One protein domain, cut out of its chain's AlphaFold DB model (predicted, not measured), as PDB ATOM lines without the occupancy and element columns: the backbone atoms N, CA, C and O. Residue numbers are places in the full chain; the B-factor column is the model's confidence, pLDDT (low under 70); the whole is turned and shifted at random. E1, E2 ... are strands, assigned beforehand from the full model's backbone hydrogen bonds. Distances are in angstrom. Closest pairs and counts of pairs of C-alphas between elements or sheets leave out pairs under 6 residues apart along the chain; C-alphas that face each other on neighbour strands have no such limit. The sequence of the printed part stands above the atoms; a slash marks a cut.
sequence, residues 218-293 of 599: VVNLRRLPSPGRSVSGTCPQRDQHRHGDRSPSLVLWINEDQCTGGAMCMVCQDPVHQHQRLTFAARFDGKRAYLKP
ATOM      1  N   VAL A 218      12.646  37.384 -36.644       82.00
ATOM      2  CA  VAL A 218      11.714  36.571 -37.448       82.00
ATOM      3  C   VAL A 218      10.538  37.416 -37.934       82.00
ATOM      4  O   VAL A 218       9.829  38.024 -37.134       82.00
ATOM      5  N   VAL A 219      10.295  37.414 -39.246       80.56
ATOM      6  CA  VAL A 219       9.148  38.074 -39.886       80.56
ATOM      7  C   VAL A 219       8.231  37.026 -40.510       80.56
ATOM      8  O   VAL A 219       8.645  36.239 -41.361       80.56
ATOM      9  N   ASN A 220       6.962  37.017 -40.096       80.88
ATOM     10  CA  ASN A 220       5.940  36.151 -40.687       80.88
ATOM     11  C   ASN A 220       5.394  36.788 -41.973       80.88
ATOM     12  O   ASN A 220       4.904  37.919 -41.957       80.88
ATOM     13  N   LEU A 221       5.449  36.050 -43.079       75.38
ATOM     14  CA  LEU A 221       4.960  36.470 -44.387       75.38
ATOM     15  C   LEU A 221       3.589  35.844 -44.657       75.38
ATOM     16  O   LEU A 221       3.375  34.654 -44.426       75.38
ATOM     17  N   ARG A 222       2.653  36.633 -45.203       68.69
ATOM     18  CA  ARG A 222       1.342  36.110 -45.634       68.69
ATOM     19  C   ARG A 222       1.467  35.156 -46.831       68.69
ATOM     20  O   ARG A 222       0.667  34.234 -46.953       68.69
ATOM     21  N   ARG A 223       2.463  35.371 -47.700       62.75
ATOM     22  CA  ARG A 223       2.789  34.541 -48.872       62.75
ATOM     23  C   ARG A 223       4.263  34.734 -49.245       62.75
ATOM     24  O   ARG A 223       4.758  35.855 -49.130       62.75
ATOM     25  N   LEU A 224       4.950  33.679 -49.692       56.47
ATOM     26  CA  LEU A 224       6.306  33.817 -50.237       56.47
ATOM     27  C   LEU A 224       6.277  34.570 -51.574       56.47
ATOM     28  O   LEU A 224       5.400  34.290 -52.400       56.47
ATOM     29  N   PRO A 225       7.222  35.496 -51.809       56.81
ATOM     30  CA  PRO A 225       7.449  36.031 -53.143       56.81
ATOM     31  C   PRO A 225       7.839  34.910 -54.109       56.81
ATOM     32  O   PRO A 225       8.649  34.050 -53.775       56.81
ATOM     33  N   SER A 226       7.311  34.950 -55.332       60.00
ATOM     34  CA  SER A 226       7.936  34.238 -56.451       60.00
ATOM     35  C   SER A 226       9.339  34.819 -56.704       60.00
ATOM     36  O   SER A 226       9.521  36.022 -56.483       60.00
ATOM     37  N   PRO A 227      10.311  34.027 -57.196       53.00
ATOM     38  CA  PRO A 227      11.635  34.533 -57.559       53.00
ATOM     39  C   PRO A 227      11.545  35.793 -58.431       53.00
ATOM     40  O   PRO A 227      10.735  35.857 -59.357       53.00
ATOM     41  N   GLY A 228      12.331  36.820 -58.096       49.09
ATOM     42  CA  GLY A 228      12.326  38.107 -58.804       49.09
ATOM     43  C   GLY A 228      11.192  39.071 -58.431       49.09
ATOM     44  O   GLY A 228      11.122  40.165 -58.989       49.09
ATOM     45  N   ARG A 229      10.315  38.722 -57.479       59.41
ATOM     46  CA  ARG A 229       9.311  39.640 -56.914       59.41
ATOM     47  C   ARG A 229       9.658  40.008 -55.475       59.41
ATOM     48  O   ARG A 229      10.172  39.187 -54.718       59.41
ATOM     49  N   SER A 230       9.354  41.243 -55.090       73.50
ATOM     50  CA  SER A 230       9.488  41.695 -53.707       73.50
ATOM     51  C   SER A 230       8.204  41.448 -52.915       73.50
ATOM     52  O   SER A 230       7.099  41.465 -53.462       73.50
ATOM     53  N   VAL A 231       8.342  41.215 -51.611       78.38
ATOM     54  CA  VAL A 231       7.220  41.187 -50.663       78.38
ATOM     55  C   VAL A 231       7.496  42.172 -49.547       78.38
ATOM     56  O   VAL A 231       8.603  42.233 -49.016       78.38
ATOM     57  N   SER A 232       6.470  42.933 -49.182       78.94
ATOM     58  CA  SER A 232       6.539  43.858 -48.061       78.94
ATOM     59  C   SER A 232       6.156  43.147 -46.763       78.94
ATOM     60  O   SER A 232       5.123  42.481 -46.681       78.94
ATOM     61  N   GLY A 233       6.987  43.302 -45.742       79.69
ATOM     62  CA  GLY A 233       6.777  42.816 -44.388       79.69
ATOM     63  C   GLY A 233       6.904  43.938 -43.368       79.69
ATOM     64  O   GLY A 233       7.253  45.078 -43.685       79.69
ATOM     65  N   THR A 234       6.608  43.604 -42.121       80.50
ATOM     66  CA  THR A 234       6.805  44.529 -41.010       80.50
ATOM     67  C   THR A 234       8.261  44.451 -40.549       80.50
ATOM     68  O   THR A 234       8.788  43.360 -40.334       80.50
ATOM     69  N   CYS A 235       8.922  45.596 -40.414       81.38
ATOM     70  CA  CYS A 235      10.281  45.705 -39.916       81.38
ATOM     71  C   CYS A 235      10.360  45.157 -38.487       81.38
ATOM     72  O   CYS A 235       9.569  45.561 -37.627       81.38
ATOM     73  N   PRO A 236      11.328  44.275 -38.194       74.62
ATOM     74  CA  PRO A 236      11.476  43.723 -36.855       74.62
ATOM     75  C   PRO A 236      11.966  44.748 -35.829       74.62
ATOM     76  O   PRO A 236      11.797  44.541 -34.634       74.62
ATOM     77  N   GLN A 237      12.536  45.862 -36.287       72.56
ATOM     78  CA  GLN A 237      13.023  46.942 -35.432       72.56
ATOM     79  C   GLN A 237      12.076  48.153 -35.413       72.56
ATOM     80  O   GLN A 237      12.475  49.250 -35.022       72.56
ATOM     81  N   ARG A 238      10.802  47.962 -35.795       64.81
ATOM     82  CA  ARG A 238       9.747  48.997 -35.771       64.81
ATOM     83  C   ARG A 238       9.635  49.726 -34.427       64.81
ATOM     84  O   ARG A 238       9.402  50.932 -34.396       64.81
ATOM     85  N   ASP A 239       9.862  48.997 -33.335       56.75
ATOM     86  CA  ASP A 239       9.758  49.514 -31.970       56.75
ATOM     87  C   ASP A 239      11.052  50.228 -31.527       56.75
ATOM     88  O   ASP A 239      11.008  51.120 -30.684       56.75
ATOM     89  N   GLN A 240      12.195  49.912 -32.153       60.50
ATOM     90  CA  GLN A 240      13.512  50.489 -31.841       60.50
ATOM     91  C   GLN A 240      13.838  51.736 -32.692       60.50
ATOM     92  O   GLN A 240      14.435  52.689 -32.194       60.50
ATOM     93  N   HIS A 241      13.403  51.792 -33.959       54.22
ATOM     94  CA  HIS A 241      13.805  52.832 -34.927       54.22
ATOM     95  C   HIS A 241      12.714  53.849 -35.304       54.22
ATOM     96  O   HIS A 241      12.826  54.545 -36.314       54.22
ATOM     97  N   ARG A 242      11.671  53.992 -34.477       53.81
ATOM     98  CA  ARG A 242      10.637  55.049 -34.579       53.81
ATOM     99  C   ARG A 242       9.902  55.169 -35.917       53.81
ATOM    100  O   ARG A 242       9.387  56.239 -36.241       53.81
ATOM    101  N   HIS A 243       9.759  54.087 -36.669       58.22
ATOM    102  CA  HIS A 243       8.740  54.035 -37.708       58.22
ATOM    103  C   HIS A 243       7.712  53.004 -37.260       58.22
ATOM    104  O   HIS A 243       7.957  51.807 -37.295       58.22
ATOM    105  N   GLY A 244       6.572  53.480 -36.746       50.53
ATOM    106  CA  GLY A 244       5.555  52.671 -36.048       50.53
ATOM    107  C   GLY A 244       4.802  51.651 -36.913       50.53
ATOM    108  O   GLY A 244       3.685  51.284 -36.578       50.53
ATOM    109  N   ASP A 245       5.386  51.280 -38.049       54.22
ATOM    110  CA  ASP A 245       5.091  50.203 -38.991       54.22
ATOM    111  C   ASP A 245       3.651  49.684 -39.078       54.22
ATOM    112  O   ASP A 245       3.400  48.486 -39.196       54.22
ATOM    113  N   ARG A 246       2.690  50.617 -39.096       48.38
ATOM    114  CA  ARG A 246       1.281  50.351 -39.434       48.38
ATOM    115  C   ARG A 246       1.111  49.923 -40.897       48.38
ATOM    116  O   ARG A 246       0.123  49.275 -41.224       48.38
ATOM    117  N   SER A 247       2.085  50.252 -41.747       51.00
ATOM    118  CA  SER A 247       2.208  49.798 -43.136       51.00
ATOM    119  C   SER A 247       3.554  49.093 -43.308       51.00
ATOM    120  O   SER A 247       4.538  49.599 -42.775       51.00
ATOM    121  N   PRO A 248       3.633  47.967 -44.040       65.62
ATOM    122  CA  PRO A 248       4.859  47.182 -44.139       65.62
ATOM    123  C   PRO A 248       5.965  47.964 -44.864       65.62
ATOM    124  O   PRO A 248       5.858  48.246 -46.058       65.62
ATOM    125  N   SER A 249       7.018  48.327 -44.132       73.88
ATOM    126  CA  SER A 249       8.158  49.106 -44.643       73.88
ATOM    127  C   SER A 249       9.403  48.278 -44.950       73.88
ATOM    128  O   SER A 249      10.376  48.802 -45.505       73.88
ATOM    129  N   LEU A 250       9.406  47.003 -44.563       80.00
ATOM    130  CA  LEU A 250      10.482  46.080 -44.866       80.00
ATOM    131  C   LEU A 250      10.214  45.465 -46.234       80.00
ATOM    132  O   LEU A 250       9.208  44.793 -46.416       80.00
ATOM    133  N   VAL A 251      11.111  45.667 -47.188       79.62
ATOM    134  CA  VAL A 251      11.030  45.021 -48.500       79.62
ATOM    135  C   VAL A 251      11.953  43.816 -48.480       79.62
ATOM    136  O   VAL A 251      13.149  43.979 -48.259       79.62
ATOM    137  N   LEU A 252      11.400  42.625 -48.694       83.12
ATOM    138  CA  LEU A 252      12.144  41.377 -48.817       83.12
ATOM    139  C   LEU A 252      12.209  40.960 -50.285       83.12
ATOM    140  O   LEU A 252      11.217  41.079 -51.009       83.12
ATOM    141  N   TRP A 253      13.349  40.432 -50.711       81.62
ATOM    142  CA  TRP A 253      13.530  39.802 -52.015       81.62
ATOM    143  C   TRP A 253      14.109  38.405 -51.829       81.62
ATOM    144  O   TRP A 253      15.027  38.214 -51.034       81.62
ATOM    145  N   ILE A 254      13.551  37.444 -52.562       77.31
ATOM    146  CA  ILE A 254      14.000  36.053 -52.598       77.31
ATOM    147  C   ILE A 254      14.923  35.853 -53.804       77.31
ATOM    148  O   ILE A 254      14.599  36.286 -54.913       77.31
ATOM    149  N   ASN A 255      16.061  35.202 -53.569       64.50
ATOM    150  CA  ASN A 255      16.975  34.745 -54.609       64.50
ATOM    151  C   ASN A 255      16.380  33.546 -55.369       64.50
ATOM    152  O   ASN A 255      15.384  32.952 -54.959       64.50
ATOM    153  N   GLU A 256      17.000  33.154 -56.481       70.81
ATOM    154  CA  GLU A 256      16.523  32.030 -57.306       70.81
ATOM    155  C   GLU A 256      16.440  30.696 -56.546       70.81
ATOM    156  O   GLU A 256      15.609  29.855 -56.883       70.81
ATOM    157  N   ASP A 257      17.236  30.527 -55.485       64.94
ATOM    158  CA  ASP A 257      17.248  29.330 -54.635       64.94
ATOM    159  C   ASP A 257      16.009  29.176 -53.732       64.94
ATOM    160  O   ASP A 257      15.877  28.155 -53.061       64.94
ATOM    161  N   GLN A 258      15.121  30.179 -53.690       71.38
ATOM    162  CA  GLN A 258      13.908  30.253 -52.858       71.38
ATOM    163  C   GLN A 258      14.119  30.153 -51.336       71.38
ATOM    164  O   GLN A 258      13.161  30.271 -50.570       71.38
ATOM    165  N   CYS A 259      15.364  29.998 -50.893       70.50
ATOM    166  CA  CYS A 259      15.746  29.753 -49.507       70.50
ATOM    167  C   CYS A 259      16.515  30.937 -48.915       70.50
ATOM    168  O   CYS A 259      16.546  31.103 -47.694       70.50
ATOM    169  N   THR A 260      17.124  31.780 -49.752       76.38
ATOM    170  CA  THR A 260      17.914  32.936 -49.329       76.38
ATOM    171  C   THR A 260      17.483  34.211 -50.043       76.38
ATOM    172  O   THR A 260      16.701  34.205 -50.993       76.38
ATOM    173  N   GLY A 261      17.965  35.345 -49.555       80.50
ATOM    174  CA  GLY A 261      17.686  36.641 -50.141       80.50
ATOM    175  C   GLY A 261      18.142  37.772 -49.241       80.50
ATOM    176  O   GLY A 261      18.993  37.600 -48.366       80.50
ATOM    177  N   GLY A 262      17.569  38.945 -49.452       79.38
ATOM    178  CA  GLY A 262      17.837  40.100 -48.613       79.38
ATOM    179  C   GLY A 262      16.556  40.793 -48.201       79.38
ATOM    180  O   GLY A 262      15.483  40.582 -48.770       79.38
ATOM    181  N   ALA A 263      16.678  41.623 -47.178       83.69
ATOM    182  CA  ALA A 263      15.635  42.546 -46.798       83.69
ATOM    183  C   ALA A 263      16.223  43.932 -46.559       83.69
ATOM    184  O   ALA A 263      17.371  44.076 -46.144       83.69
ATOM    185  N   MET A 264      15.432  44.965 -46.808       85.19
ATOM    186  CA  MET A 264      15.798  46.345 -46.520       85.19
ATOM    187  C   MET A 264      14.613  47.047 -45.898       85.19
ATOM    188  O   MET A 264      13.513  47.041 -46.454       85.19
ATOM    189  N   CYS A 265      14.835  47.681 -44.752       82.44
ATOM    190  CA  CYS A 265      13.836  48.589 -44.226       82.44
ATOM    191  C   CYS A 265      13.955  49.919 -44.969       82.44
ATOM    192  O   CYS A 265      15.001  50.569 -44.966       82.44
ATOM    193  N   MET A 266      12.864  50.349 -45.599       75.56
ATOM    194  CA  MET A 266      12.826  51.608 -46.348       75.56
ATOM    195  C   MET A 266      12.866  52.841 -45.441       75.56
ATOM    196  O   MET A 266      13.027  53.963 -45.931       75.56
ATOM    197  N   VAL A 267      12.735  52.637 -44.128       74.81
ATOM    198  CA  VAL A 267      12.680  53.706 -43.134       74.81
ATOM    199  C   VAL A 267      13.903  53.694 -42.217       74.81
ATOM    200  O   VAL A 267      14.552  54.736 -42.112       74.81
ATOM    201  N   CYS A 268      14.288  52.551 -41.637       75.81
ATOM    202  CA  CYS A 268      15.483  52.458 -40.788       75.81
ATOM    203  C   CYS A 268      16.772  52.770 -41.562       75.81
ATOM    204  O   CYS A 268      16.943  52.379 -42.722       75.81
ATOM    205  N   GLN A 269      17.695  53.461 -40.900       73.94
ATOM    206  CA  GLN A 269      19.071  53.642 -41.363       73.94
ATOM    207  C   GLN A 269      19.992  52.699 -40.594       73.94
ATOM    208  O   GLN A 269      19.706  52.354 -39.449       73.94
ATOM    209  N   ASP A 270      21.073  52.285 -41.242       71.06
ATOM    210  CA  ASP A 270      22.123  51.506 -40.602       71.06
ATOM    211  C   ASP A 270      22.789  52.359 -39.497       71.06
ATOM    212  O   ASP A 270      23.196  53.495 -39.773       71.06
ATOM    213  N   PRO A 271      22.872  51.868 -38.246       58.53
ATOM    214  CA  PRO A 271      23.405  52.641 -37.125       58.53
ATOM    215  C   PRO A 271      24.902  52.950 -37.267       58.53
ATOM    216  O   PRO A 271      25.350  54.007 -36.815       58.53
ATOM    217  N   VAL A 272      25.666  52.085 -37.942       63.75
ATOM    218  CA  VAL A 272      27.098  52.272 -38.221       63.75
ATOM    219  C   VAL A 272      27.281  53.164 -39.447       63.75
ATOM    220  O   VAL A 272      28.216  53.965 -39.535       63.75
ATOM    221  N   HIS A 273      26.383  53.051 -40.423       68.25
ATOM    222  CA  HIS A 273      26.431  53.794 -41.677       68.25
ATOM    223  C   HIS A 273      25.163  54.628 -41.861       68.25
ATOM    224  O   HIS A 273      24.359  54.340 -42.741       68.25
ATOM    225  N   GLN A 274      25.037  55.733 -41.114       56.75
ATOM    226  CA  GLN A 274      23.864  56.637 -41.067       56.75
ATOM    227  C   GLN A 274      23.370  57.193 -42.428       56.75
ATOM    228  O   GLN A 274      22.389  57.926 -42.511       56.75
ATOM    229  N   HIS A 275      24.058  56.902 -43.533       65.44
ATOM    230  CA  HIS A 275      23.657  57.257 -44.898       65.44
ATOM    231  C   HIS A 275      23.122  56.072 -45.718       65.44
ATOM    232  O   HIS A 275      22.719  56.259 -46.866       65.44
ATOM    233  N   GLN A 276      23.127  54.867 -45.154       66.38
ATOM    234  CA  GLN A 276      22.658  53.632 -45.768       66.38
ATOM    235  C   GLN A 276      21.382  53.160 -45.070       66.38
ATOM    236  O   GLN A 276      21.137  53.462 -43.902       66.38
ATOM    237  N   ARG A 277      20.521  52.464 -45.816       78.44
ATOM    238  CA  ARG A 277      19.323  51.840 -45.248       78.44
ATOM    239  C   ARG A 277      19.723  50.585 -44.496       78.44
ATOM    240  O   ARG A 277      20.638  49.891 -44.928       78.44
ATOM    241  N   LEU A 278      19.016  50.298 -43.409       78.38
ATOM    242  CA  LEU A 278      19.244  49.069 -42.670       78.38
ATOM    243  C   LEU A 278      18.864  47.884 -43.561       78.38
ATOM    244  O   LEU A 278      17.713  47.760 -44.000       78.38
ATOM    245  N   THR A 279      19.852  47.048 -43.849       78.31
ATOM    246  CA  THR A 279      19.687  45.838 -44.651       78.31
ATOM    247  C   THR A 279      19.848  44.612 -43.771       78.31
ATOM    248  O   THR A 279      20.454  44.675 -42.708       78.31
ATOM    249  N   PHE A 280      19.270  43.500 -44.200       83.75
ATOM    250  CA  PHE A 280      19.368  42.212 -43.536       83.75
ATOM    251  C   PHE A 280      19.664  41.154 -44.592       83.75
ATOM    252  O   PHE A 280      19.101  41.191 -45.691       83.75
ATOM    253  N   ALA A 281      20.490  40.173 -44.243       78.69
ATOM    254  CA  ALA A 281      20.460  38.897 -44.938       78.69
ATOM    255  C   ALA A 281      19.177  38.169 -44.520       78.69
ATOM    256  O   ALA A 281      18.850  38.129 -43.332       78.69
ATOM    257  N   ALA A 282      18.437  37.623 -45.483       81.81
ATOM    258  CA  ALA A 282      17.173  36.946 -45.231       81.81
ATOM    259  C   ALA A 282      17.273  35.466 -45.617       81.81
ATOM    260  O   ALA A 282      17.715  35.132 -46.716       81.81
ATOM    261  N   ARG A 283      16.834  34.580 -44.722       85.88
ATOM    262  CA  ARG A 283      16.607  33.156 -45.002       85.88
ATOM    263  C   ARG A 283      15.115  32.871 -44.945       85.88
ATOM    264  O   ARG A 283      14.449  33.335 -44.024       85.88
ATOM    265  N   PHE A 284      14.593  32.108 -45.893       79.88
ATOM    266  CA  PHE A 284      13.165  31.849 -46.027       79.88
ATOM    267  C   PHE A 284      12.846  30.381 -45.751       79.88
ATOM    268  O   PHE A 284      13.589  29.491 -46.150       79.88
ATOM    269  N   ASP A 285      11.733  30.144 -45.061       81.31
ATOM    270  CA  ASP A 285      11.185  28.810 -44.812       81.31
ATOM    271  C   ASP A 285       9.660  28.868 -44.920       81.31
ATOM    272  O   ASP A 285       8.965  29.179 -43.947       81.31
ATOM    273  N   GLY A 286       9.145  28.681 -46.138       75.69
ATOM    274  CA  GLY A 286       7.719  28.510 -46.446       75.69
ATOM    275  C   GLY A 286       6.809  29.725 -46.200       75.69
ATOM    276  O   GLY A 286       6.098  30.176 -47.088       75.69
ATOM    277  N   LYS A 287       6.758  30.247 -44.976       81.00
ATOM    278  CA  LYS A 287       5.958  31.414 -44.566       81.00
ATOM    279  C   LYS A 287       6.725  32.366 -43.648       81.00
ATOM    280  O   LYS A 287       6.153  33.344 -43.173       81.00
ATOM    281  N   ARG A 288       7.999  32.096 -43.362       85.00
ATOM    282  CA  ARG A 288       8.817  32.906 -42.449       85.00
ATOM    283  C   ARG A 288      10.085  33.383 -43.134       85.00
ATOM    284  O   ARG A 288      10.668  32.647 -43.924       85.00
ATOM    285  N   ALA A 289      10.495  34.602 -42.802       86.25
ATOM    286  CA  ALA A 289      11.805  35.145 -43.115       86.25
ATOM    287  C   ALA A 289      12.594  35.344 -41.814       86.25
ATOM    288  O   ALA A 289      12.133  36.034 -40.905       86.25
ATOM    289  N   TYR A 290      13.771  34.736 -41.733       86.38
ATOM    290  CA  TYR A 290      14.744  34.913 -40.661       86.38
ATOM    291  C   TYR A 290      15.757  35.959 -41.119       86.38
ATOM    292  O   TYR A 290      16.433  35.767 -42.131       86.38
ATOM    293  N   LEU A 291      15.809  37.083 -40.416       84.69
ATOM    294  CA  LEU A 291      16.594  38.253 -40.774       84.69
ATOM    295  C   LEU A 291      17.795  38.364 -39.852       84.69
ATOM    296  O   LEU A 291      17.650  38.471 -38.630       84.69
ATOM    297  N   LYS A 292      18.975  38.384 -40.461       79.62
ATOM    298  CA  LYS A 292      20.230  38.617 -39.765       79.62
ATOM    299  C   LYS A 292      20.780  39.980 -40.179       79.62
ATOM    300  O   LYS A 292      20.961  40.197 -41.384       79.62
ATOM    301  N   PRO A 293      21.004  40.913 -39.237       65.88
ATOM    302  CA  PRO A 293      21.681  42.156 -39.571       65.88
ATOM    303  C   PRO A 293      23.094  41.836 -40.095       65.88
ATOM    304  O   PRO A 293      23.654  40.787 -39.753       65.88
TER     305      PRO A 293
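Overview. This is residues 218 to 293 of the 599 residues of a protein of Compsopogon caeruleus (UniProt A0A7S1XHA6). One six-stranded sheet curls round on itself like a small, incomplete barrel, with its edge strands E1 and E2 coming near each other and the long loop of residues 234 to 249 at one end. It is a folded sheet, bent back into two leaves that face each other, E1 E6 E5 and E3 E2, with E4 as the hinge. The printed part has 76 residues with no named helix and six named strands, E1 to E6 along the chain; the sheet order is E1 E6 E5 E4 E3 E2, all antiparallel. The class is all strand, though under half of the residues, 36 of 76, are in named elements. The whole is compact, with a radius of gyration of the C-alphas of 11.8 A and spans of 31 by 24 by 18 A.

Arrangement. Start at E1, residues 218 to 220, an edge strand; its antiparallel neighbour is E6, residues 288 to 292, at 153 degrees, and N 219 and O 289 are 2.8 A apart, within hydrogen-bond range. Go on to E2, residues 230 to 233, the other edge strand; the closest C-alphas of E1 and E2, those of Val 219 and Gly 233, are 7.0 A apart. E2 opens a meander, each strand the antiparallel neighbour of the one before, through E3, residues 250 to 254, E4, residues 260 to 269, E5, residues 277 to 285, and E6. In the hairpin of E2 and E3 find N 233 and O 250 at 2.8 A; in that of E3 and E4, N 251 and O 264 at 2.9 A. E4 bends by 85 degrees at residue 266; its hairpin with E5 has N 280 and O 263 at 2.8 A and N 278 and O 268 at 3.0 A. In the hairpin of E5 and E6, N 290 and O 283 are 2.8 A apart. E2 is apart from E5 and E6.

Along the chain. Find C-alpha 218 at (11.714, 36.571, -37.448), where E1 begins its 6.6 A. E2 runs 9.8 A and E3 13.1 A. E4 begins at C-alpha 260, (17.914, 32.936, -49.329), and spans 22.2 A; E5 spans 24.4 A. E6 covers 13.0 A and ends at C-alpha 292, (20.230, 38.617, -39.765).

Size, cuts and confidence. The two C-alphas farthest apart, those of Arg 242 and Asp 257, are 33.3 A apart. The printed part has no cut, and the link from E2 to E3, 16 residues, is long. The mean pLDDT of the printed part is 71.7; look for values under 70 at residues 222 to 229, 238 to 248, 255, 257, 271 to 276 and 293.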